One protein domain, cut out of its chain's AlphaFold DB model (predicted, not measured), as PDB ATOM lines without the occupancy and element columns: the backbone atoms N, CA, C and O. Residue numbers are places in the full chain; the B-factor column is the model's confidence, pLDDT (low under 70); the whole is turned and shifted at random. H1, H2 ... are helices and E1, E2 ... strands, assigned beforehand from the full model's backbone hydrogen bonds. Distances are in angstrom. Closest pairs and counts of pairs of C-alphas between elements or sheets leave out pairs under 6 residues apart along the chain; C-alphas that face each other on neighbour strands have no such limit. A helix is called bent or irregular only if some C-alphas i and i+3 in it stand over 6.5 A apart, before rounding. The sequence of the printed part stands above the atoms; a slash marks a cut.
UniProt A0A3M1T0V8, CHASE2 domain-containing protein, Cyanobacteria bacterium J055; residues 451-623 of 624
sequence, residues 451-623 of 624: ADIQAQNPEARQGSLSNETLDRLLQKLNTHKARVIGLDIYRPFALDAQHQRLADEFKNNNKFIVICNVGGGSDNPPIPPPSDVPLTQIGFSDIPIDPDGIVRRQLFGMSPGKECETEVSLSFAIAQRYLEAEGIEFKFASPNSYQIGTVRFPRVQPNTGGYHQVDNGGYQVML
ATOM      1  N   ALA A 451     -45.498 -24.039 -17.116       92.12
ATOM      2  CA  ALA A 451     -44.980 -22.691 -16.891       92.12
ATOM      3  C   ALA A 451     -43.444 -22.674 -16.746       92.12
ATOM      4  O   ALA A 451     -42.791 -21.788 -17.298       92.12
ATOM      5  N   ASP A 452     -42.857 -23.675 -16.079       90.94
ATOM      6  CA  ASP A 452     -41.398 -23.806 -15.933       90.94
ATOM      7  C   ASP A 452     -40.715 -24.107 -17.272       90.94
ATOM      8  O   ASP A 452     -39.628 -23.596 -17.563       90.94
ATOM      9  N   ILE A 453     -41.356 -24.915 -18.120       90.06
ATOM     10  CA  ILE A 453     -40.897 -25.163 -19.490       90.06
ATOM     11  C   ILE A 453     -40.992 -23.859 -20.288       90.06
ATOM     12  O   ILE A 453     -40.003 -23.436 -20.887       90.06
ATOM     13  N   GLN A 454     -42.131 -23.163 -20.233       91.38
ATOM     14  CA  GLN A 454     -42.379 -21.919 -20.965       91.38
ATOM     15  C   GLN A 454     -41.543 -20.718 -20.500       91.38
ATOM     16  O   GLN A 454     -41.374 -19.767 -21.264       91.38
ATOM     17  N   ALA A 455     -40.954 -20.766 -19.306       91.44
ATOM     18  CA  ALA A 455     -40.061 -19.726 -18.804       91.44
ATOM     19  C   ALA A 455     -38.631 -19.788 -19.385       91.44
ATOM     20  O   ALA A 455     -37.883 -18.814 -19.289       91.44
ATOM     21  N   GLN A 456     -38.218 -20.914 -19.975       91.75
ATOM     22  CA  GLN A 456     -36.851 -21.120 -20.493       91.75
ATOM     23  C   GLN A 456     -36.680 -20.555 -21.916       91.75
ATOM     24  O   GLN A 456     -37.649 -20.144 -22.534       91.75
ATOM     25  N   ASN A 457     -35.483 -20.555 -22.509       87.12
ATOM     26  CA  ASN A 457     -35.339 -20.189 -23.929       87.12
ATOM     27  C   ASN A 457     -35.943 -21.294 -24.830       87.12
ATOM     28  O   ASN A 457     -35.453 -22.418 -24.736       87.12
ATOM     29  N   PRO A 458     -36.943 -21.021 -25.700       85.75
ATOM     30  CA  PRO A 458     -37.565 -22.025 -26.571       85.75
ATOM     31  C   PRO A 458     -36.583 -22.893 -27.363       85.75
ATOM     32  O   PRO A 458     -36.806 -24.093 -27.483       85.75
ATOM     33  N   GLU A 459     -35.481 -22.318 -27.848       82.94
ATOM     34  CA  GLU A 459     -34.478 -23.034 -28.652       82.94
ATOM     35  C   GLU A 459     -33.579 -23.960 -27.817       82.94
ATOM     36  O   GLU A 459     -32.994 -24.901 -28.344       82.94
ATOM     37  N   ALA A 460     -33.481 -23.715 -26.507       81.50
ATOM     38  CA  ALA A 460     -32.674 -24.510 -25.583       81.50
ATOM     39  C   ALA A 460     -33.487 -25.616 -24.883       81.50
ATOM     40  O   ALA A 460     -32.914 -26.498 -24.235       81.50
ATOM     41  N   ARG A 461     -34.823 -25.575 -24.975       79.62
ATOM     42  CA  ARG A 461     -35.714 -26.567 -24.359       79.62
ATOM     43  C   ARG A 461     -35.650 -27.870 -25.156       79.62
ATOM     44  O   ARG A 461     -36.057 -27.932 -26.309       79.62
ATOM     45  N   GLN A 462     -35.181 -28.939 -24.523       78.19
ATOM     46  CA  GLN A 462     -35.074 -30.274 -25.125       78.19
ATOM     47  C   GLN A 462     -36.298 -31.130 -24.764       78.19
ATOM     48  O   GLN A 462     -36.170 -32.206 -24.190       78.19
ATOM     49  N   GLY A 463     -37.501 -30.594 -25.000       79.38
ATOM     50  CA  GLY A 463     -38.779 -31.219 -24.613       79.38
ATOM     51  C   GLY A 463     -39.124 -31.150 -23.116       79.38
ATOM     52  O   GLY A 463     -40.247 -31.454 -22.736       79.38
ATOM     53  N   SER A 464     -38.186 -30.722 -22.267       89.06
ATOM     54  CA  SER A 464     -38.379 -30.472 -20.833       89.06
ATOM     55  C   SER A 464     -37.399 -29.372 -20.380       89.06
ATOM     56  O   SER A 464     -37.392 -28.280 -20.952       89.06
ATOM     57  N   LEU A 465     -36.537 -29.635 -19.395       91.88
ATOM     58  CA  LEU A 465     -35.497 -28.708 -18.942       91.88
ATOM     59  C   LEU A 465     -34.348 -28.581 -19.953       91.88
ATOM     60  O   LEU A 465     -33.829 -29.585 -20.454       91.88
ATOM     61  N   SER A 466     -33.902 -27.346 -20.186       92.19
ATOM     62  CA  SER A 466     -32.651 -27.040 -20.881       92.19
ATOM     63  C   SER A 466     -31.443 -27.512 -20.067       92.19
ATOM     64  O   SER A 466     -31.526 -27.688 -18.846       92.19
ATOM     65  N   ASN A 467     -30.302 -27.697 -20.733       91.75
ATOM     66  CA  ASN A 467     -29.060 -28.098 -20.066       91.75
ATOM     67  C   ASN A 467     -28.647 -27.086 -18.983       91.75
ATOM     68  O   ASN A 467     -28.275 -27.477 -17.878       91.75
ATOM     69  N   GLU A 468     -28.777 -25.787 -19.255       91.44
ATOM     70  CA  GLU A 468     -28.430 -24.718 -18.314       91.44
ATOM     71  C   GLU A 468     -29.339 -24.723 -17.084       91.44
ATOM     72  O   GLU A 468     -28.891 -24.434 -15.972       91.44
ATOM     73  N   THR A 469     -30.624 -25.020 -17.274       93.19
ATOM     74  CA  THR A 469     -31.606 -25.051 -16.186       93.19
ATOM     75  C   THR A 469     -31.411 -26.286 -15.317       93.19
ATOM     76  O   THR A 469     -31.406 -26.164 -14.092       93.19
ATOM     77  N   LEU A 470     -31.172 -27.451 -15.925       93.31
ATOM     78  CA  LEU A 470     -30.860 -28.679 -15.195       93.31
ATOM     79  C   LEU A 470     -29.576 -28.525 -14.370       93.31
ATOM     80  O   LEU A 470     -29.549 -28.867 -13.191       93.31
ATOM     81  N   ASP A 471     -28.536 -27.932 -14.946       93.75
ATOM     82  CA  ASP A 471     -27.278 -27.665 -14.249       93.75
ATOM     83  C   ASP A 471     -27.466 -26.691 -13.062       93.75
ATOM     84  O   ASP A 471     -26.925 -26.889 -11.971       93.75
ATOM     85  N   ARG A 472     -28.302 -25.650 -13.207       93.44
ATOM     86  CA  ARG A 472     -28.707 -24.773 -12.082       93.44
ATOM     87  C   ARG A 472     -29.496 -25.514 -11.009       93.44
ATOM     88  O   ARG A 472     -29.264 -25.275  -9.822       93.44
ATOM     89  N   LEU A 473     -30.401 -26.401 -11.409       93.31
ATOM     90  CA  LEU A 473     -31.173 -27.217 -10.484       93.31
ATOM     91  C   LEU A 473     -30.251 -28.136  -9.672       93.31
ATOM     92  O   LEU A 473     -30.327 -28.127  -8.444       93.31
ATOM     93  N   LEU A 474     -29.332 -28.848 -10.329       93.31
ATOM     94  CA  LEU A 474     -28.387 -29.745  -9.661       93.31
ATOM     95  C   LEU A 474     -27.476 -29.006  -8.686       93.31
ATOM     96  O   LEU A 474     -27.309 -29.464  -7.560       93.31
ATOM     97  N   GLN A 475     -26.966 -27.823  -9.041       93.38
ATOM     98  CA  GLN A 475     -26.209 -27.000  -8.091       93.38
ATOM     99  C   GLN A 475     -27.012 -26.701  -6.827       93.38
ATOM    100  O   GLN A 475     -26.499 -26.867  -5.721       93.38
ATOM    101  N   LYS A 476     -28.273 -26.278  -6.984       93.81
ATOM    102  CA  LYS A 476     -29.143 -25.966  -5.848       93.81
ATOM    103  C   LYS A 476     -29.375 -27.212  -4.996       93.81
ATOM    104  O   LYS A 476     -29.175 -27.152  -3.786       93.81
ATOM    105  N   LEU A 477     -29.715 -28.345  -5.607       92.00
ATOM    106  CA  LEU A 477     -29.937 -29.609  -4.896       92.00
ATOM    107  C   LEU A 477     -28.674 -30.104  -4.176       92.00
ATOM    108  O   LEU A 477     -28.742 -30.523  -3.018       92.00
ATOM    109  N   ASN A 478     -27.505 -29.968  -4.804       89.94
ATOM    110  CA  ASN A 478     -26.220 -30.340  -4.218       89.94
ATOM    111  C   ASN A 478     -25.892 -29.504  -2.961       89.94
ATOM    112  O   ASN A 478     -25.295 -30.041  -2.024       89.94
ATOM    113  N   THR A 479     -26.348 -28.243  -2.860       93.75
ATOM    114  CA  THR A 479     -26.179 -27.444  -1.622       93.75
ATOM    115  C   THR A 479     -26.924 -28.024  -0.415       93.75
ATOM    116  O   THR A 479     -26.464 -27.881   0.718       93.75
ATOM    117  N   HIS A 480     -28.027 -28.740  -0.650       91.25
ATOM    118  CA  HIS A 480     -28.836 -29.370   0.395       91.25
ATOM    119  C   HIS A 480     -28.334 -30.762   0.801       91.25
ATOM    120  O   HIS A 480     -28.935 -31.401   1.661       91.25
ATOM    121  N   LYS A 481     -27.212 -31.230   0.227       88.56
ATOM    122  CA  LYS A 481     -26.571 -32.515   0.553       88.56
ATOM    123  C   LYS A 481     -27.533 -33.707   0.472       88.56
ATOM    124  O   LYS A 481     -27.484 -34.597   1.323       88.56
ATOM    125  N   ALA A 482     -28.367 -33.742  -0.570       91.06
ATOM    126  CA  ALA A 482     -29.209 -34.897  -0.855       91.06
ATOM    127  C   ALA A 482     -28.375 -36.190  -0.861       91.06
ATOM    128  O   ALA A 482     -27.200 -36.205  -1.259       91.06
ATOM    129  N   ARG A 483     -28.971 -37.277  -0.368       91.50
ATOM    130  CA  ARG A 483     -28.305 -38.583  -0.319       91.50
ATOM    131  C   ARG A 483     -28.261 -39.236  -1.695       91.50
ATOM    132  O   ARG A 483     -27.225 -39.770  -2.073       91.50
ATOM    133  N   VAL A 484     -29.370 -39.152  -2.421       95.12
ATOM    134  CA  VAL A 484     -29.551 -39.646  -3.785       95.12
ATOM    135  C   VAL A 484     -30.426 -38.637  -4.525       95.12
ATOM    136  O   VAL A 484     -31.295 -38.018  -3.910       95.12
ATOM    137  N   ILE A 485     -30.183 -38.454  -5.818       96.00
ATOM    138  CA  ILE A 485     -30.978 -37.617  -6.715       96.00
ATOM    139  C   ILE A 485     -31.336 -38.483  -7.924       96.00
ATOM    140  O   ILE A 485     -30.445 -38.917  -8.650       96.00
ATOM    141  N   GLY A 486     -32.626 -38.742  -8.126       96.19
ATOM    142  CA  GLY A 486     -33.139 -39.402  -9.326       96.19
ATOM    143  C   GLY A 486     -33.666 -38.382 -10.328       96.19
ATOM    144  O   GLY A 486     -34.395 -37.472  -9.938       96.19
ATOM    145  N   LEU A 487     -33.304 -38.531 -11.600       95.50
ATOM    146  CA  LEU A 487     -33.814 -37.714 -12.696       95.50
ATOM    147  C   LEU A 487     -34.733 -38.542 -13.593       95.50
ATOM    148  O   LEU A 487     -34.253 -39.297 -14.436       95.50
ATOM    149  N   ASP A 488     -36.038 -38.321 -13.467       94.81
ATOM    150  CA  ASP A 488     -37.051 -38.927 -14.335       94.81
ATOM    151  C   ASP A 488     -37.310 -38.058 -15.583       94.81
ATOM    152  O   ASP A 488     -38.392 -37.520 -15.801       94.81
ATOM    153  N   ILE A 489     -36.251 -37.815 -16.366       92.62
ATOM    154  CA  ILE A 489     -36.311 -37.065 -17.629       92.62
ATOM    155  C   ILE A 489     -35.444 -37.777 -18.661       92.62
ATOM    156  O   ILE A 489     -34.234 -37.922 -18.472       92.62
ATOM    157  N   TYR A 490     -36.042 -38.159 -19.789       92.31
ATOM    158  CA  TYR A 490     -35.307 -38.760 -20.896       92.31
ATOM    159  C   TYR A 490     -34.371 -37.756 -21.554       92.31
ATOM    160  O   TYR A 490     -34.783 -36.673 -21.975       92.31
ATOM    161  N   ARG A 491     -33.097 -38.134 -21.674       91.44
ATOM    162  CA  ARG A 491     -32.058 -37.298 -22.283       91.44
ATOM    163  C   ARG A 491     -31.134 -38.136 -23.181       91.44
ATOM    164  O   ARG A 491     -29.961 -38.285 -22.859       91.44
ATOM    165  N   PRO A 492     -31.639 -38.675 -24.311       88.88
ATOM    166  CA  PRO A 492     -30.915 -39.612 -25.183       88.88
ATOM    167  C   PRO A 492     -29.873 -38.932 -26.094       88.88
ATOM    168  O   PRO A 492     -29.562 -39.420 -27.179       88.88
ATOM    169  N   PHE A 493     -29.369 -37.761 -25.710       85.75
ATOM    170  CA  PHE A 493     -28.485 -36.936 -26.527       85.75
ATOM    171  C   PHE A 493     -27.199 -36.610 -25.771       85.75
ATOM    172  O   PHE A 493     -27.173 -36.507 -24.544       85.75
ATOM    173  N   ALA A 494     -26.120 -36.423 -26.529       82.50
ATOM    174  CA  ALA A 494     -24.841 -36.005 -25.979       82.50
ATOM    175  C   ALA A 494     -24.900 -34.547 -25.499       82.50
ATOM    176  O   ALA A 494     -25.531 -33.689 -26.121       82.50
ATOM    177  N   LEU A 495     -24.207 -34.268 -24.396       85.31
ATOM    178  CA  LEU A 495     -23.976 -32.903 -23.940       85.31
ATOM    179  C   LEU A 495     -22.919 -32.236 -24.825       85.31
ATOM    180  O   LEU A 495     -21.896 -32.838 -25.153       85.31
ATOM    181  N   ASP A 496     -23.167 -30.987 -25.215       79.88
ATOM    182  CA  ASP A 496     -22.204 -30.198 -25.975       79.88
ATOM    183  C   ASP A 496     -21.027 -29.716 -25.099       79.88
ATOM    184  O   ASP A 496     -21.034 -29.798 -23.867       79.88
ATOM    185  N   ALA A 497     -19.999 -29.163 -25.746       81.31
ATOM    186  CA  ALA A 497     -18.814 -28.650 -25.063       81.31
ATOM    187  C   ALA A 497     -19.083 -27.422 -24.166       81.31
ATOM    188  O   ALA A 497     -18.227 -27.077 -23.356       81.31
ATOM    189  N   GLN A 498     -20.233 -26.751 -24.295       85.75
ATOM    190  CA  GLN A 498     -20.598 -25.605 -23.455       85.75
ATOM    191  C   GLN A 498     -21.143 -26.056 -22.090       85.75
ATOM    192  O   GLN A 498     -21.084 -25.299 -21.123       85.75
ATOM    193  N   HIS A 499     -21.580 -27.313 -21.980       89.69
ATOM    194  CA  HIS A 499     -22.182 -27.899 -20.782       89.69
ATOM    195  C   HIS A 499     -21.259 -28.892 -20.050       89.69
ATOM    196  O   HIS A 499     -21.730 -29.863 -19.456       89.69
ATOM    197  N   GLN A 500     -19.940 -28.645 -20.042       89.75
ATOM    198  CA  GLN A 500     -18.954 -29.545 -19.415       89.75
ATOM    199  C   GLN A 500     -19.238 -29.851 -17.943       89.75
ATOM    200  O   GLN A 500     -19.118 -30.998 -17.537       89.75
ATOM    201  N   ARG A 501     -19.684 -28.870 -17.150       91.44
ATOM    202  CA  ARG A 501     -20.000 -29.115 -15.735       91.44
ATOM    203  C   ARG A 501     -21.141 -30.117 -15.558       91.44
ATOM    204  O   ARG A 501     -21.051 -30.992 -14.708       91.44
ATOM    205  N   LEU A 502     -22.199 -30.001 -16.360       92.44
ATOM    206  CA  LEU A 502     -23.302 -30.961 -16.324       92.44
ATOM    207  C   LEU A 502     -22.823 -32.355 -16.759       92.44
ATOM    208  O   LEU A 502     -23.242 -33.356 -16.184       92.44
ATOM    209  N   ALA A 503     -21.902 -32.421 -17.724       91.50
ATOM    210  CA  ALA A 503     -21.269 -33.678 -18.115       91.50
ATOM    211  C   ALA A 503     -20.412 -34.272 -16.984       91.50
ATOM    212  O   ALA A 503     -20.435 -35.484 -16.775       91.50
ATOM    213  N   ASP A 504     -19.704 -33.439 -16.221       90.75
ATOM    214  CA  ASP A 504     -18.955 -33.873 -15.041       90.75
ATOM    215  C   ASP A 504     -19.885 -34.384 -13.934       90.75
ATOM    216  O   ASP A 504     -19.554 -35.375 -13.287       90.75
ATOM    217  N   GLU A 505     -21.056 -33.770 -13.738       91.19
ATOM    218  CA  GLU A 505     -22.086 -34.278 -12.820       91.19
ATOM    219  C   GLU A 505     -22.583 -35.660 -13.270       91.19
ATOM    220  O   GLU A 505     -22.589 -36.595 -12.472       91.19
ATOM    221  N   PHE A 506     -22.904 -35.834 -14.556       91.69
ATOM    222  CA  PHE A 506     -23.325 -37.118 -15.134       91.69
ATOM    223  C   PHE A 506     -22.262 -38.222 -15.052       91.69
ATOM    224  O   PHE A 506     -22.610 -39.396 -15.008       91.69
ATOM    225  N   LYS A 507     -20.972 -37.873 -15.039       91.50
ATOM    226  CA  LYS A 507     -19.873 -38.848 -14.947       91.50
ATOM    227  C   LYS A 507     -19.500 -39.164 -13.504       91.50
ATOM    228  O   LYS A 507     -19.293 -40.323 -13.143       91.50
ATOM    229  N   ASN A 508     -19.381 -38.129 -12.677       90.81
ATOM    230  CA  ASN A 508     -18.664 -38.205 -11.407       90.81
ATOM    231  C   ASN A 508     -19.581 -38.138 -10.178       90.81
ATOM    232  O   ASN A 508     -19.157 -38.535  -9.090       90.81
ATOM    233  N   ASN A 509     -20.830 -37.672 -10.306       91.81
ATOM    234  CA  ASN A 509     -21.743 -37.585  -9.170       91.81
ATOM    235  C   ASN A 509     -22.405 -38.942  -8.888       91.81
ATOM    236  O   ASN A 509     -23.494 -39.254  -9.363       91.81
ATOM    237  N   ASN A 510     -21.774 -39.737  -8.025       90.25
ATOM    238  CA  ASN A 510     -22.272 -41.051  -7.608       90.25
ATOM    239  C   ASN A 510     -23.586 -41.033  -6.803       90.25
ATOM    240  O   ASN A 510     -24.015 -42.091  -6.347       90.25
ATOM    241  N   LYS A 511     -24.207 -39.871  -6.585       92.19
ATOM    242  CA  LYS A 511     -25.541 -39.741  -5.984       92.19
ATOM    243  C   LYS A 511     -26.619 -39.509  -7.026       92.19
ATOM    244  O   LYS A 511     -27.793 -39.670  -6.711       92.19
ATOM    245  N   PHE A 512     -26.226 -39.145  -8.237       94.81
ATOM    246  CA  PHE A 512     -27.128 -38.874  -9.332       94.81
ATOM    247  C   PHE A 512     -27.456 -40.172 -10.076       94.81
ATOM    248  O   PHE A 512     -26.590 -41.040 -10.237       94.81
ATOM    249  N   ILE A 513     -28.726 -40.348 -10.431       96.88
ATOM    250  CA  ILE A 513     -29.229 -41.484 -11.204       96.88
ATOM    251  C   ILE A 513     -30.119 -40.934 -12.314       96.88
ATOM    252  O   ILE A 513     -31.032 -40.155 -12.045       96.88
ATOM    253  N   VAL A 514     -29.855 -41.347 -13.548       96.31
ATOM    254  CA  VAL A 514     -30.647 -41.004 -14.735       96.31
ATOM    255  C   VAL A 514     -31.457 -42.203 -15.204       96.31
ATOM    256  O   VAL A 514     -31.215 -43.336 -14.779       96.31
ATOM    257  N   ILE A 515     -32.395 -41.947 -16.112       96.88
ATOM    258  CA  ILE A 515     -33.246 -42.986 -16.680       96.88
ATOM    259  C   ILE A 515     -32.846 -43.426 -18.084       96.88
ATOM    260  O   ILE A 515     -32.307 -42.653 -18.877       96.88
ATOM    261  N   CYS A 516     -33.206 -44.667 -18.395       96.00
ATOM    262  CA  CYS A 516     -33.465 -45.138 -19.751       96.00
ATOM    263  C   CYS A 516     -34.809 -45.883 -19.803       96.00
ATOM    264  O   CYS A 516     -35.462 -46.075 -18.772       96.00
ATOM    265  N   ASN A 517     -35.252 -46.254 -21.002       95.25
ATOM    266  CA  ASN A 517     -36.420 -47.108 -21.208       95.25
ATOM    267  C   ASN A 517     -35.992 -48.341 -22.008       95.25
ATOM    268  O   ASN A 517     -35.407 -48.199 -23.087       95.25
ATOM    269  N   VAL A 518     -36.250 -49.535 -21.472       93.38
ATOM    270  CA  VAL A 518     -35.922 -50.804 -22.138       93.38
ATOM    271  C   VAL A 518     -36.838 -51.028 -23.340       93.38
ATOM    272  O   VAL A 518     -36.380 -51.543 -24.363       93.38
ATOM    273  N   GLY A 519     -38.092 -50.584 -23.247       85.44
ATOM    274  CA  GLY A 519     -39.077 -50.675 -24.316       85.44
ATOM    275  C   GLY A 519     -39.682 -52.073 -24.447       85.44
ATOM    276  O   GLY A 519     -39.243 -53.050 -23.837       85.44
ATOM    277  N   GLY A 520     -40.717 -52.184 -25.277       71.75
ATOM    278  CA  GLY A 520     -41.439 -53.441 -25.462       71.75
ATOM    279  C   GLY A 520     -42.416 -53.397 -26.632       71.75
ATOM    280  O   GLY A 520     -43.502 -52.840 -26.518       71.75
ATOM    281  N   GLY A 521     -42.049 -54.028 -27.751       64.81
ATOM    282  CA  GLY A 521     -42.878 -54.090 -28.963       64.81
ATOM    283  C   GLY A 521     -42.719 -52.879 -29.894       64.81
ATOM    284  O   GLY A 521     -41.852 -52.035 -29.694       64.81
ATOM    285  N   SER A 522     -43.532 -52.817 -30.957       61.56
ATOM    286  CA  SER A 522     -43.499 -51.728 -31.954       61.56
ATOM    287  C   SER A 522     -43.977 -50.386 -31.408       61.56
ATOM    288  O   SER A 522     -43.548 -49.342 -31.895       61.56
ATOM    289  N   ASP A 523     -44.855 -50.428 -30.409       69.06
ATOM    290  CA  ASP A 523     -45.605 -49.263 -29.938       69.06
ATOM    291  C   ASP A 523     -44.904 -48.550 -28.768       69.06
ATOM    292  O   ASP A 523     -45.260 -47.422 -28.437       69.06
ATOM    293  N   ASN A 524     -43.877 -49.176 -28.176       80.56
ATOM    294  CA  ASN A 524     -43.049 -48.597 -27.118       80.56
ATOM    295  C   ASN A 524     -41.549 -48.785 -27.434       80.56
ATOM    296  O   ASN A 524     -40.948 -49.779 -27.002       80.56
ATOM    297  N   PRO A 525     -40.948 -47.889 -28.243       86.88
ATOM    298  CA  PRO A 525     -39.549 -47.997 -28.635       86.88
ATOM    299  C   PRO A 525     -38.603 -47.732 -27.449       86.88
ATOM    300  O   PRO A 525     -38.904 -46.891 -26.602       86.88
ATOM    301  N   PRO A 526     -37.432 -48.394 -27.405       92.50
ATOM    302  CA  PRO A 526     -36.442 -48.158 -26.360       92.50
ATOM    303  C   PRO A 526     -35.891 -46.728 -26.417       92.50
ATOM    304  O   PRO A 526     -35.719 -46.159 -27.500       92.50
ATOM    305  N   ILE A 527     -35.545 -46.177 -25.254       93.62
ATOM    306  CA  ILE A 527     -34.935 -44.846 -25.123       93.62
ATOM    307  C   ILE A 527     -33.598 -44.995 -24.387       93.62
ATOM    308  O   ILE A 527     -33.604 -45.400 -23.220       93.62
ATOM    309  N   PRO A 528     -32.454 -44.664 -25.018       94.25
ATOM    310  CA  PRO A 528     -31.153 -44.803 -24.378       94.25
ATOM    311  C   PRO A 528     -30.931 -43.746 -23.282       94.25
ATOM    312  O   PRO A 528     -31.530 -42.663 -23.327       94.25
ATOM    313  N   PRO A 529     -30.053 -44.027 -22.304       93.94
ATOM    314  CA  PRO A 529     -29.626 -43.035 -21.321       93.94
ATOM    315  C   PRO A 529     -28.740 -41.952 -21.974       93.94
ATOM    316  O   PRO A 529     -28.290 -42.111 -23.114       93.94
ATOM    317  N   PRO A 530     -28.432 -40.854 -21.258       90.50
ATOM    318  CA  PRO A 530     -27.421 -39.894 -21.692       90.50
ATOM    319  C   PRO A 530     -26.068 -40.558 -21.948       90.50
ATOM    320  O   PRO A 530     -25.669 -41.493 -21.250       90.50
ATOM    321  N   SER A 531     -25.331 -40.039 -22.931       85.62
ATOM    322  CA  SER A 531     -23.991 -40.536 -23.250       85.62
ATOM    323  C   SER A 531     -23.027 -40.365 -22.071       85.62
ATOM    324  O   SER A 531     -23.095 -39.384 -21.332       85.62
ATOM    325  N   ASP A 532     -22.090 -41.304 -21.942       83.12
ATOM    326  CA  ASP A 532     -21.013 -41.320 -20.946       83.12
ATOM    327  C   ASP A 532     -21.439 -41.394 -19.461       83.12
ATOM    328  O   ASP A 532     -20.642 -41.057 -18.582       83.12
ATOM    329  N   VAL A 533     -22.657 -41.852 -19.152       91.81
ATOM    330  CA  VAL A 533     -23.078 -42.119 -17.765       91.81
ATOM    331  C   VAL A 533     -22.677 -43.546 -17.355       91.81
ATOM    332  O   VAL A 533     -22.975 -44.492 -18.088       91.81
ATOM    333  N   PRO A 534     -22.022 -43.756 -16.196       94.12
ATOM    334  CA  PRO A 534     -21.723 -45.098 -15.696       94.12
ATOM    335  C   PRO A 534     -22.992 -45.929 -15.466       94.12
ATOM    336  O   PRO A 534     -23.963 -45.430 -14.902       94.12
ATOM    337  N   LEU A 535     -22.954 -47.229 -15.781       92.81
ATOM    338  CA  LEU A 535     -24.102 -48.138 -15.618       92.81
ATOM    339  C   LEU A 535     -24.695 -48.134 -14.198       92.81
ATOM    340  O   LEU A 535     -25.902 -48.244 -14.018       92.81
ATOM    341  N   THR A 536     -23.859 -47.931 -13.177       92.75
ATOM    342  CA  THR A 536     -24.294 -47.858 -11.773       92.75
ATOM    343  C   THR A 536     -25.159 -46.637 -11.454       92.75
ATOM    344  O   THR A 536     -25.742 -46.586 -10.371       92.75
ATOM    345  N   GLN A 537     -25.215 -45.642 -12.342       95.38
ATOM    346  CA  GLN A 537     -26.005 -44.411 -12.242       95.38
ATOM    347  C   GLN A 537     -27.206 -44.417 -13.202       95.38
ATOM    348  O   GLN A 537     -27.799 -43.368 -13.435       95.38
ATOM    349  N   ILE A 538     -27.579 -45.571 -13.759       96.50
ATOM    350  CA  ILE A 538     -28.697 -45.689 -14.696       96.50
ATOM    351  C   ILE A 538     -29.733 -46.659 -14.123       96.50
ATOM    352  O   ILE A 538     -29.400 -47.789 -13.765       96.50
ATOM    353  N   GLY A 539     -30.993 -46.229 -14.060       97.06
ATOM    354  CA  GLY A 539     -32.134 -47.091 -13.745       97.06
ATOM    355  C   GLY A 539     -33.190 -47.021 -14.844       97.06
ATOM    356  O   GLY A 539     -33.409 -45.959 -15.415       97.06
ATOM    357  N   PHE A 540     -33.849 -48.128 -15.171       97.06
ATOM    358  CA  PHE A 540     -34.916 -48.088 -16.171       97.06
ATOM    359  C   PHE A 540     -36.212 -47.500 -15.586       97.06
ATOM    360  O   PHE A 540     -36.445 -47.541 -14.374       97.06
ATOM    361  N   SER A 541     -37.062 -46.963 -16.455       95.56
ATOM    362  CA  SER A 541     -38.328 -46.288 -16.111       95.56
ATOM    363  C   SER A 541     -39.577 -47.089 -16.498       95.56
ATOM    364  O   SER A 541     -40.694 -46.644 -16.260       95.56
ATOM    365  N   ASP A 542     -39.407 -48.271 -17.089       93.38
ATOM    366  CA  ASP A 542     -40.487 -49.156 -17.513       93.38
ATOM    367  C   ASP A 542     -41.422 -49.555 -16.355       93.38
ATOM    368  O   ASP A 542     -40.984 -49.957 -15.269       93.38
ATOM    369  N   ILE A 543     -42.730 -49.494 -16.623       91.31
ATOM    370  CA  ILE A 543     -43.802 -49.810 -15.675       91.31
ATOM    371  C   ILE A 543     -44.693 -50.907 -16.276       91.31
ATOM    372  O   ILE A 543     -45.124 -50.777 -17.424       91.31
ATOM    373  N   PRO A 544     -45.012 -51.976 -15.525       90.94
ATOM    374  CA  PRO A 544     -45.970 -52.977 -15.973       90.94
ATOM    375  C   PRO A 544     -47.401 -52.435 -15.825       90.94
ATOM    376  O   PRO A 544     -47.931 -52.332 -14.718       90.94
ATOM    377  N   ILE A 545     -48.026 -52.090 -16.951       90.06
ATOM    378  CA  ILE A 545     -49.419 -51.625 -17.009       90.06
ATOM    379  C   ILE A 545     -50.335 -52.837 -17.224       90.06
ATOM    380  O   ILE A 545     -50.081 -53.669 -18.100       90.06
ATOM    381  N   ASP A 546     -51.386 -52.964 -16.414       91.12
ATOM    382  CA  ASP A 546     -52.379 -54.025 -16.584       91.12
ATOM    383  C   ASP A 546     -53.304 -53.750 -17.790       91.12
ATOM    384  O   ASP A 546     -53.409 -52.610 -18.243       91.12
ATOM    385  N   PRO A 547     -54.021 -54.760 -18.325       87.00
ATOM    386  CA  PRO A 547     -54.897 -54.582 -19.491       87.00
ATOM    387  C   PRO A 547     -56.002 -53.525 -19.336       87.00
ATOM    388  O   PRO A 547     -56.541 -53.056 -20.334       87.00
ATOM    389  N   ASP A 548     -56.360 -53.171 -18.102       88.06
ATOM    390  CA  ASP A 548     -57.331 -52.126 -17.772       88.06
ATOM    391  C   ASP A 548     -56.697 -50.735 -17.572       88.06
ATOM    392  O   ASP A 548     -57.392 -49.783 -17.229       88.06
ATOM    393  N   GLY A 549     -55.389 -50.602 -17.805       90.12
ATOM    394  CA  GLY A 549     -54.650 -49.343 -17.707       90.12
ATOM    395  C   GLY A 549     -54.187 -48.979 -16.296       90.12
ATOM    396  O   GLY A 549     -53.549 -47.941 -16.124       90.12
ATOM    397  N   ILE A 550     -54.475 -49.804 -15.286       93.06
ATOM    398  CA  ILE A 550     -54.120 -49.521 -13.892       93.06
ATOM    399  C   ILE A 550     -52.746 -50.125 -13.566       93.06
ATOM    400  O   ILE A 550     -52.421 -51.255 -13.938       93.06
ATOM    401  N   VAL A 551     -51.919 -49.366 -12.848       93.06
ATOM    402  CA  VAL A 551     -50.598 -49.813 -12.389       93.06
ATOM    403  C   VAL A 551     -50.730 -50.402 -10.988       93.06
ATOM    404  O   VAL A 551     -50.948 -49.679 -10.023       93.06
ATOM    405  N   ARG A 552     -50.578 -51.725 -10.871       94.44
ATOM    406  CA  ARG A 552     -50.651 -52.457  -9.585       94.44
ATOM    407  C   ARG A 552     -49.343 -53.136  -9.198       94.44
ATOM    408  O   ARG A 552     -49.226 -53.738  -8.130       94.44
ATOM    409  N   ARG A 553     -48.368 -53.106 -10.101       94.06
ATOM    410  CA  ARG A 553     -47.119 -53.855 -10.014       94.06
ATOM    411  C   ARG A 553     -45.958 -52.897 -10.240       94.06
ATOM    412  O   ARG A 553     -46.031 -52.016 -11.089       94.06
ATOM    413  N   GLN A 554     -44.877 -53.096  -9.500       94.31
ATOM    414  CA  GLN A 554     -43.626 -52.363  -9.661       94.31
ATOM    415  C   GLN A 554     -42.524 -53.320 -10.093       94.31
ATOM    416  O   GLN A 554     -42.359 -54.394  -9.512       94.31
ATOM    417  N   LEU A 555     -41.725 -52.912 -11.076       94.44
ATOM    418  CA  LEU A 555     -40.504 -53.618 -11.448       94.44
ATOM    419  C   LEU A 555     -39.355 -53.180 -10.537       94.44
ATOM    420  O   LEU A 555     -39.058 -51.990 -10.419       94.44
ATOM    421  N   PHE A 556     -38.706 -54.142  -9.885       94.50
ATOM    422  CA  PHE A 556     -37.411 -53.943  -9.224       94.50
ATOM    423  C   PHE A 556     -36.267 -54.131 -10.214       94.50
ATOM    424  O   PHE A 556     -35.300 -53.375 -10.193       94.50
ATOM    425  N   GLY A 557     -36.404 -55.114 -11.101       93.19
ATOM    426  CA  GLY A 557     -35.414 -55.377 -12.130       93.19
ATOM    427  C   GLY A 557     -35.963 -56.166 -13.307       93.19
ATOM    428  O   GLY A 557     -37.016 -56.795 -13.199       93.19
ATOM    429  N   MET A 558     -35.258 -56.139 -14.429       92.94
ATOM    430  CA  MET A 558     -35.586 -56.908 -15.629       92.94
ATOM    431  C   MET A 558     -34.332 -57.211 -16.449       92.94
ATOM    432  O   MET A 558     -33.258 -56.698 -16.154       92.94
ATOM    433  N   SER A 559     -34.470 -58.055 -17.473       91.44
ATOM    434  CA  SER A 559     -33.374 -58.315 -18.407       91.44
ATOM    435  C   SER A 559     -33.023 -57.045 -19.194       91.44
ATOM    436  O   SER A 559     -33.940 -56.367 -19.658       91.44
ATOM    437  N   PRO A 560     -31.730 -56.745 -19.395       92.31
ATOM    438  CA  PRO A 560     -31.310 -55.521 -20.059       92.31
ATOM    439  C   PRO A 560     -31.668 -55.538 -21.552       92.31
ATOM    440  O   PRO A 560     -31.659 -56.587 -22.207       92.31
ATOM    441  N   GLY A 561     -31.970 -54.357 -22.089       89.25
ATOM    442  CA  GLY A 561     -32.200 -54.131 -23.512       89.25
ATOM    443  C   GLY A 561     -30.924 -53.731 -24.251       89.25
ATOM    444  O   GLY A 561     -29.886 -53.469 -23.653       89.25
ATOM    445  N   LYS A 562     -31.012 -53.631 -25.582       88.12
ATOM    446  CA  LYS A 562     -29.873 -53.220 -26.421       88.12
ATOM    447  C   LYS A 562     -29.456 -51.759 -26.198       88.12
ATOM    448  O   LYS A 562     -28.274 -51.457 -26.252       88.12
ATOM    449  N   GLU A 563     -30.424 -50.870 -25.980       91.00
ATOM    450  CA  GLU A 563     -30.194 -49.424 -25.803       91.00
ATOM    451  C   GLU A 563     -30.194 -49.004 -24.316       91.00
ATOM    452  O   GLU A 563     -29.775 -47.902 -23.976       91.00
ATOM    453  N   CYS A 564     -30.668 -49.877 -23.421       93.62
ATOM    454  CA  CYS A 564     -30.795 -49.642 -21.982       93.62
ATOM    455  C   CYS A 564     -30.265 -50.879 -21.245       93.62
ATOM    456  O   CYS A 564     -30.978 -51.865 -21.065       93.62
ATOM    457  N   GLU A 565     -28.986 -50.839 -20.870       94.31
ATOM    458  CA  GLU A 565     -28.238 -51.998 -20.350       94.31
ATOM    459  C   GLU A 565     -28.426 -52.245 -18.841       94.31
ATOM    460  O   GLU A 565     -27.833 -53.167 -18.283       94.31
ATOM    461  N   THR A 566     -29.206 -51.413 -18.149       95.12
ATOM    462  CA  THR A 566     -29.425 -51.556 -16.703       95.12
ATOM    463  C   THR A 566     -30.435 -52.658 -16.396       95.12
ATOM    464  O   THR A 566     -31.440 -52.814 -17.088       95.12
ATOM    465  N   GLU A 567     -30.183 -53.411 -15.325       94.94
ATOM    466  CA  GLU A 567     -31.073 -54.480 -14.857       94.94
ATOM    467  C   GLU A 567     -32.022 -54.021 -13.747       94.94
ATOM    468  O   GLU A 567     -32.855 -54.807 -13.300       94.94
ATOM    469  N   VAL A 568     -31.903 -52.776 -13.275       95.38
ATOM    470  CA  VAL A 568     -32.642 -52.255 -12.114       95.38
ATOM    471  C   VAL A 568     -33.481 -51.039 -12.479       95.38
ATOM    472  O   VAL A 568     -33.081 -50.214 -13.301       95.38
ATOM    473  N   SER A 569     -34.648 -50.908 -11.851       96.75
ATOM    474  CA  SER A 569     -35.499 -49.735 -12.046       96.75
ATOM    475  C   SER A 569     -34.945 -48.510 -11.324       96.75
ATOM    476  O   SER A 569     -34.217 -48.630 -10.334       96.75
ATOM    477  N   LEU A 570     -35.324 -47.313 -11.779       97.06
ATOM    478  CA  LEU A 570     -34.966 -46.053 -11.127       97.06
ATOM    479  C   LEU A 570     -35.375 -46.050  -9.648       97.06
ATOM    480  O   LEU A 570     -34.565 -45.732  -8.777       97.06
ATOM    481  N   SER A 571     -36.623 -46.424  -9.361       94.50
ATOM    482  CA  SER A 571     -37.173 -46.438  -8.002       94.50
ATOM    483  C   SER A 571     -36.401 -47.395  -7.090       94.50
ATOM    484  O   SER A 571     -36.049 -47.026  -5.967       94.50
ATOM    485  N   PHE A 572     -36.059 -48.588  -7.589       95.12
ATOM    486  CA  PHE A 572     -35.271 -49.562  -6.840       95.12
ATOM    487  C   PHE A 572     -33.826 -49.094  -6.632       95.12
ATOM    488  O   PHE A 572     -33.320 -49.183  -5.517       95.12
ATOM    489  N   ALA A 573     -33.185 -48.515  -7.649       95.12
ATOM    490  CA  ALA A 573     -31.823 -47.988  -7.545       95.12
ATOM    491  C   ALA A 573     -31.715 -46.831  -6.534       95.12
ATOM    492  O   ALA A 573     -30.757 -46.767  -5.755       95.12
ATOM    493  N   ILE A 574     -32.712 -45.936  -6.496       95.38
ATOM    494  CA  ILE A 574     -32.790 -44.854  -5.503       95.38
ATOM    495  C   ILE A 574     -32.948 -45.431  -4.096       95.38
ATOM    496  O   ILE A 574     -32.189 -45.059  -3.194       95.38
ATOM    497  N   ALA A 575     -33.902 -46.349  -3.908       94.19
ATOM    498  CA  ALA A 575     -34.148 -46.987  -2.620       94.19
ATOM    499  C   ALA A 575     -32.907 -47.743  -2.125       94.19
ATOM    500  O   ALA A 575     -32.519 -47.593  -0.967       94.19
ATOM    501  N   GLN A 576     -32.247 -48.487  -3.014       92.81
ATOM    502  CA  GLN A 576     -31.027 -49.226  -2.716       92.81
ATOM    503  C   GLN A 576     -29.915 -48.300  -2.227       92.81
ATOM    504  O   GLN A 576     -29.447 -48.462  -1.101       92.81
ATOM    505  N   ARG A 577     -29.560 -47.262  -2.997       92.56
ATOM    506  CA  ARG A 577     -28.516 -46.311  -2.576       92.56
ATOM    507  C   ARG A 577     -28.852 -45.591  -1.272       92.56
ATOM    508  O   ARG A 577     -27.965 -45.332  -0.460       92.56
ATOM    509  N   TYR A 578     -30.119 -45.231  -1.071       94.12
ATOM    510  CA  TYR A 578     -30.542 -44.534   0.139       94.12
ATOM    511  C   TYR A 578     -30.393 -45.420   1.385       94.12
ATOM    512  O   TYR A 578     -29.846 -44.970   2.399       94.12
ATOM    513  N   LEU A 579     -30.873 -46.665   1.297       94.00
ATOM    514  CA  LEU A 579     -30.960 -47.616   2.406       94.00
ATOM    515  C   LEU A 579     -29.619 -48.299   2.714       94.00
ATOM    516  O   LEU A 579     -29.307 -48.504   3.885       94.00
ATOM    517  N   GLU A 580     -28.775 -48.567   1.715       92.06
ATOM    518  CA  GLU A 580     -27.411 -49.072   1.946       92.06
ATOM    519  C   GLU A 580     -26.580 -48.092   2.791       92.06
ATOM    520  O   GLU A 580     -25.827 -48.505   3.672       92.06
ATOM    521  N   ALA A 581     -26.775 -46.783   2.601       90.75
ATOM    522  CA  ALA A 581     -26.144 -45.756   3.428       90.75
ATOM    523  C   ALA A 581     -26.704 -45.681   4.868       90.75
ATOM    524  O   ALA A 581     -26.040 -45.122   5.738       90.75
ATOM    525  N   GLU A 582     -27.885 -46.255   5.139       91.56
ATOM    526  CA  GLU A 582     -28.391 -46.515   6.503       91.56
ATOM    527  C   GLU A 582     -27.877 -47.851   7.079       91.56
ATOM    528  O   GLU A 582     -28.228 -48.223   8.197       91.56
ATOM    529  N   GLY A 583     -27.060 -48.602   6.331       94.12
ATOM    530  CA  GLY A 583     -26.606 -49.938   6.723       94.12
ATOM    531  C   GLY A 583     -27.671 -51.026   6.561       94.12
ATOM    532  O   GLY A 583     -27.561 -52.087   7.175       94.12
ATOM    533  N   ILE A 584     -28.712 -50.780   5.759       95.12
ATOM    534  CA  ILE A 584     -29.764 -51.759   5.474       95.12
ATOM    535  C   ILE A 584     -29.347 -52.599   4.266       95.12
ATOM    536  O   ILE A 584     -29.172 -52.094   3.161       95.12
ATOM    537  N   GLU A 585     -29.203 -53.905   4.486       91.00
ATOM    538  CA  GLU A 585     -28.753 -54.845   3.460       91.00
ATOM    539  C   GLU A 585     -29.896 -55.334   2.559       91.00
ATOM    540  O   GLU A 585     -31.005 -55.622   3.023       91.00
ATOM    541  N   PHE A 586     -29.568 -55.526   1.280       91.94
ATOM    542  CA  PHE A 586     -30.422 -56.138   0.265       91.94
ATOM    543  C   PHE A 586     -29.944 -57.567   0.014       91.94
ATOM    544  O   PHE A 586     -28.803 -57.799  -0.381       91.94
ATOM    545  N   LYS A 587     -30.811 -58.547   0.263       89.94
ATOM    546  CA  LYS A 587     -30.502 -59.972   0.116       89.94
ATOM    547  C   LYS A 587     -31.485 -60.630  -0.824       89.94
ATOM    548  O   LYS A 587     -32.697 -60.500  -0.669       89.94
ATOM    549  N   PHE A 588     -30.965 -61.423  -1.746       85.69
ATOM    550  CA  PHE A 588     -31.784 -62.338  -2.523       85.69
ATOM    551  C   PHE A 588     -32.034 -63.601  -1.689       85.69
ATOM    552  O   PHE A 588     -31.267 -64.562  -1.734       85.69
ATOM    553  N   ALA A 589     -33.064 -63.558  -0.838       79.00
ATOM    554  CA  ALA A 589     -33.362 -64.621   0.121       79.00
ATOM    555  C   ALA A 589     -33.795 -65.927  -0.571       79.00
ATOM    556  O   ALA A 589     -33.566 -67.015  -0.041       79.00
ATOM    557  N   SER A 590     -34.423 -65.830  -1.747       81.56
ATOM    558  CA  SER A 590     -34.738 -66.961  -2.629       81.56
ATOM    559  C   SER A 590     -34.975 -66.477  -4.069       81.56
ATOM    560  O   SER A 590     -35.192 -65.279  -4.261       81.56
ATOM    561  N   PRO A 591     -35.045 -67.378  -5.076       76.44
ATOM    562  CA  PRO A 591     -35.405 -67.031  -6.460       76.44
ATOM    563  C   PRO A 591     -36.679 -66.189  -6.618       76.44
ATOM    564  O   PRO A 591     -36.849 -65.503  -7.623       76.44
ATOM    565  N   ASN A 592     -37.565 -66.229  -5.618       83.75
ATOM    566  CA  ASN A 592     -38.859 -65.559  -5.622       83.75
ATOM    567  C   ASN A 592     -39.012 -64.542  -4.480       83.75
ATOM    568  O   ASN A 592     -40.134 -64.141  -4.188       83.75
ATOM    569  N   SER A 593     -37.935 -64.134  -3.796       89.56
ATOM    570  CA  SER A 593     -38.043 -63.182  -2.683       89.56
ATOM    571  C   SER A 593     -36.767 -62.368  -2.470       89.56
ATOM    572  O   SER A 593     -35.716 -62.917  -2.134       89.56
ATOM    573  N   TYR A 594     -36.899 -61.047  -2.591       90.06
ATOM    574  CA  TYR A 594     -35.950 -60.088  -2.044       90.06
ATOM    575  C   TYR A 594     -36.241 -59.884  -0.562       90.06
ATOM    576  O   TYR A 594     -37.392 -59.890  -0.124       90.06
ATOM    577  N   GLN A 595     -35.187 -59.680   0.210       93.06
ATOM    578  CA  GLN A 595     -35.249 -59.268   1.597       93.06
ATOM    579  C   GLN A 595     -34.468 -57.965   1.749       93.06
ATOM    580  O   GLN A 595     -33.279 -57.921   1.443       93.06
ATOM    581  N   ILE A 596     -35.140 -56.923   2.233       93.81
ATOM    582  CA  ILE A 596     -34.560 -55.605   2.497       93.81
ATOM    583  C   ILE A 596     -34.667 -55.379   4.004       93.81
ATOM    584  O   ILE A 596     -35.766 -55.240   4.546       93.81
ATOM    585  N   GLY A 597     -33.535 -55.453   4.706       92.44
ATOM    586  CA  GLY A 597     -33.523 -55.507   6.169       92.44
ATOM    587  C   GLY A 597     -34.353 -56.684   6.705       92.44
ATOM    588  O   GLY A 597     -34.014 -57.854   6.499       92.44
ATOM    589  N   THR A 598     -35.452 -56.386   7.402       91.50
ATOM    590  CA  THR A 598     -36.383 -57.386   7.960       91.50
ATOM    591  C   THR A 598     -37.595 -57.673   7.070       91.50
ATOM    592  O   THR A 598     -38.336 -58.614   7.355       91.50
ATOM    593  N   VAL A 599     -37.816 -56.891   6.011       93.25
ATOM    594  CA  VAL A 599     -39.012 -56.980   5.159       93.25
ATOM    595  C   VAL A 599     -38.733 -57.870   3.952       93.25
ATOM    596  O   VAL A 599     -37.657 -57.807   3.357       93.25
ATOM    597  N   ARG A 600     -39.704 -58.711   3.586       92.69
ATOM    598  CA  ARG A 600     -39.632 -59.578   2.404       92.69
ATOM    599  C   ARG A 600     -40.561 -59.071   1.315       92.69
ATOM    600  O   ARG A 600     -41.747 -58.883   1.556       92.69
ATOM    601  N   PHE A 601     -40.018 -58.951   0.115       93.69
ATOM    602  CA  PHE A 601     -40.729 -58.591  -1.100       93.69
ATOM    603  C   PHE A 601     -40.843 -59.847  -1.965       93.69
ATOM    604  O   PHE A 601     -39.826 -60.297  -2.499       93.69
ATOM    605  N   PRO A 602     -42.019 -60.494  -2.033       93.06
ATOM    606  CA  PRO A 602     -42.214 -61.667  -2.872       93.06
ATOM    607  C   PRO A 602     -42.364 -61.265  -4.344       93.06
ATOM    608  O   PRO A 602     -43.067 -60.309  -4.669       93.06
ATOM    609  N   ARG A 603     -41.746 -62.037  -5.240       93.38
ATOM    610  CA  ARG A 603     -41.910 -61.875  -6.688       93.38
ATOM    611  C   ARG A 603     -43.321 -62.281  -7.107       93.38
ATOM    612  O   ARG A 603     -43.760 -63.382  -6.762       93.38
ATOM    613  N   VAL A 604     -43.978 -61.452  -7.917       93.88
ATOM    614  CA  VAL A 604     -45.260 -61.772  -8.562       93.88
ATOM    615  C   VAL A 604     -45.119 -63.055  -9.385       93.88
ATOM    616  O   VAL A 604     -44.229 -63.198 -10.223       93.88
ATOM    617  N   GLN A 605     -45.993 -64.015  -9.104       92.69
ATOM    618  CA  GLN A 605     -46.140 -65.270  -9.829       92.69
ATOM    619  C   GLN A 605     -47.376 -65.185 -10.736       92.69
ATOM    620  O   GLN A 605     -48.244 -64.346 -10.491       92.69
ATOM    621  N   PRO A 606     -47.522 -66.085 -11.729       90.62
ATOM    622  CA  PRO A 606     -48.623 -66.014 -12.692       90.62
ATOM    623  C   PRO A 606     -50.024 -65.970 -12.060       90.62
ATOM    624  O   PRO A 606     -50.938 -65.413 -12.656       90.62
ATOM    625  N   ASN A 607     -50.189 -66.532 -10.855       89.94
ATOM    626  CA  ASN A 607     -51.458 -66.564 -10.120       89.94
ATOM    627  C   ASN A 607     -51.384 -65.863  -8.745       89.94
ATOM    628  O   ASN A 607     -51.988 -66.321  -7.773       89.94
ATOM    629  N   THR A 608     -50.566 -64.815  -8.611       90.62
ATOM    630  CA  THR A 608     -50.492 -64.020  -7.375       90.62
ATOM    631  C   THR A 608     -51.757 -63.179  -7.196       90.62
ATOM    632  O   THR A 608     -52.149 -62.439  -8.091       90.62
ATOM    633  N   GLY A 609     -52.379 -63.240  -6.015       88.31
ATOM    634  CA  GLY A 609     -53.554 -62.422  -5.703       88.31
ATOM    635  C   GLY A 609     -54.750 -62.756  -6.602       88.31
ATOM    636  O   GLY A 609     -55.198 -63.904  -6.616       88.31
ATOM    637  N   GLY A 610     -55.270 -61.747  -7.306       89.06
ATOM    638  CA  GLY A 610     -56.361 -61.886  -8.278       89.06
ATOM    639  C   GLY A 610     -55.911 -62.170  -9.714       89.06
ATOM    640  O   GLY A 610     -56.755 -62.365 -10.585       89.06
ATOM    641  N   TYR A 611     -54.603 -62.192  -9.991       93.12
ATOM    642  CA  TYR A 611     -54.099 -62.450 -11.340       93.12
ATOM    643  C   TYR A 611     -54.283 -63.910 -11.759       93.12
ATOM    644  O   TYR A 611     -54.129 -64.829 -10.952       93.12
ATOM    645  N   HIS A 612     -54.540 -64.115 -13.050       91.56
ATOM    646  CA  HIS A 612     -54.512 -65.407 -13.717       91.56
ATOM    647  C   HIS A 612     -53.552 -65.359 -14.910       91.56
ATOM    648  O   HIS A 612     -53.726 -64.558 -15.824       91.56
ATOM    649  N   GLN A 613     -52.537 -66.227 -14.905       89.50
ATOM    650  CA  GLN A 613     -51.496 -66.307 -15.943       89.50
ATOM    651  C   GLN A 613     -50.860 -64.956 -16.331       89.50
ATOM    652  O   GLN A 613     -50.550 -64.723 -17.498       89.50
ATOM    653  N   VAL A 614     -50.653 -64.060 -15.361       91.44
ATOM    654  CA  VAL A 614     -50.047 -62.751 -15.639       91.44
ATOM    655  C   VAL A 614     -48.601 -62.895 -16.111       91.44
ATOM    656  O   VAL A 614     -47.866 -63.765 -15.627       91.44
ATOM    657  N   ASP A 615     -48.184 -62.017 -17.026       85.69
ATOM    658  CA  ASP A 615     -46.777 -61.888 -17.394       85.69
ATOM    659  C   ASP A 615     -45.941 -61.522 -16.161       85.69
ATOM    660  O   ASP A 615     -46.108 -60.467 -15.540       85.69
ATOM    661  N   ASN A 616     -45.034 -62.428 -15.814       82.44
ATOM    662  CA  ASN A 616     -44.131 -62.335 -14.682       82.44
ATOM    663  C   ASN A 616     -42.674 -62.085 -15.116       82.44
ATOM    664  O   ASN A 616     -41.744 -62.424 -14.373       82.44
ATOM    665  N   GLY A 617     -42.466 -61.512 -16.308       86.62
ATOM    666  CA  GLY A 617     -41.170 -61.038 -16.788       86.62
ATOM    667  C   GLY A 617     -40.494 -60.073 -15.807       86.62
ATOM    668  O   GLY A 617     -41.136 -59.212 -15.208       86.62
ATOM    669  N   GLY A 618     -39.184 -60.239 -15.608       90.31
ATOM    670  CA  GLY A 618     -38.437 -59.483 -14.600       90.31
ATOM    671  C   GLY A 618     -38.841 -59.800 -13.152       90.31
ATOM    672  O   GLY A 618     -39.568 -60.753 -12.853       90.31
ATOM    673  N   TYR A 619     -38.324 -59.005 -12.220       93.56
ATOM    674  CA  TYR A 619     -38.663 -59.060 -10.807       93.56
ATOM    675  C   TYR A 619     -39.734 -58.019 -10.493       93.56
ATOM    676  O   TYR A 619     -39.431 -56.853 -10.247       93.56
ATOM    677  N   GLN A 620     -40.989 -58.455 -10.504       94.44
ATOM    678  CA  GLN A 620     -42.144 -57.623 -10.186       94.44
ATOM    679  C   GLN A 620     -42.594 -57.849  -8.743       94.44
ATOM    680  O   GLN A 620     -42.581 -58.984  -8.261       94.44
ATOM    681  N   VAL A 621     -43.045 -56.788  -8.082       94.50
ATOM    682  CA  VAL A 621     -43.691 -56.822  -6.762       94.50
ATOM    683  C   VAL A 621     -45.054 -56.138  -6.845       94.50
ATOM    684  O   VAL A 621     -45.257 -55.278  -7.700       94.50
ATOM    685  N   MET A 622     -45.986 -56.516  -5.970       92.88
ATOM    686  CA  MET A 622     -47.256 -55.793  -5.841       92.88
ATOM    687  C   MET A 622     -47.006 -54.428  -5.200       92.88
ATOM    688  O   MET A 622     -46.232 -54.336  -4.244       92.88
ATOM    689  N   LEU A 623     -47.664 -53.396  -5.721       89.88
ATOM    690  CA  LEU A 623     -47.797 -52.119  -5.028       89.88
ATOM    691  C   LEU A 623     -48.778 -52.285  -3.860       89.88
ATOM    692  O   LEU A 623     -49.700 -53.102  -3.934       89.88
TER     693      LEU A 623
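What this domain is: This is residues 451 to 623 of the 624 residues of the protein "CHASE2 domain-containing protein" of Cyanobacteria bacterium J055 (UniProt A0A3M1T0V8). A small wall of three parallel strands, E1 E2 E3, with H4 over one face, stands between the helix pair H2 and H3 toward one end of the domain and two small antiparallel sheets, E5 E6 E7 and E4 E8, toward the other. Long loops join E2 to E3, E3 to E4, E4 to H4 and E7 to E8, while tight links join H2 to E1, H3 to E2 and H4 to E5. The printed part has 173 residues, with four named helices and eight named strands in the order H1 H2 E1 H3 E2 E3 E4 H4 E5 E6 E7 E8. The class is mixed, helices and strands, with 73 residues, under half, in named elements. The whole is compact, with a radius of gyration of the C-alphas of 17.9 A and spans of 52 by 42 by 31 A.

How they stand to each other: E2, residues 512 to 516, is the inner strand between E1, residues 485 to 487, and E3, residues 538 to 540. N 487 and O 513 are 2.8 A apart, and N 539 and O 514 3.0 A. H4, residues 570 to 580, is on this sheet, two layers, at a height of 9.0 A, along the strands at 23 degrees to E2 on the local plane. The closest C-alphas of H4 and E3 are those of Leu 570 and Gly 539, 4.0 A apart. E1, H3 and E2 form a strand-helix-strand unit, parallel neighbours joined through a helix, with a right-handed crossover; H3 is residues 497 to 508. H2, residues 467 to 479, only grazes the sheet. H2 touches H3 with residues 467 to 471 alone, at a steep tilt of 40 degrees, the same way; the closest C-alphas, of Asp 471 and Leu 502, are 5.6 A apart. H1, residues 451 to 454, is apart from H2. E4, residues 553 to 557, is antiparallel to its neighbour E8, residues 619 to 622, with N 556 and O 619 2.8 A apart. The closest C-alphas of E4 and H4 are those of Phe 556 and Phe 572, 5.4 A apart. E5, residues 586 to 590, E6, residues 593 to 596, and E7, residues 599 to 602, form a meander, each strand the antiparallel neighbour of the one before; N 587 and O 595 are 2.8 A apart, as are N 601 and O 594. In H2 and H4 every O i to N i+4 pair is within hydrogen-bond range; in H3, 6 of 8.

Where its parts are: H2 measures 18.7 A, H3 16.7 A, H4 15.4 A and E2 13.7 A. H3 is irregular: C-alphas 498 and 501 are 8.5 A apart. H1 begins at C-alpha 451 (-44.980, -22.691, -16.891), and E8 ends at C-alpha 622 (-47.256, -55.793, -5.841).

The domain as a whole: The C-alphas of Gln 498 and His 612, the two farthest apart, are 53.2 A apart. The printed part has no cut. The links H1 to H2, E2 to E3, E3 to E4, E4 to H4 and E7 to E8 are long. Mean pLDDT of the printed part is 90.6; residues 521 to 523 are under 70.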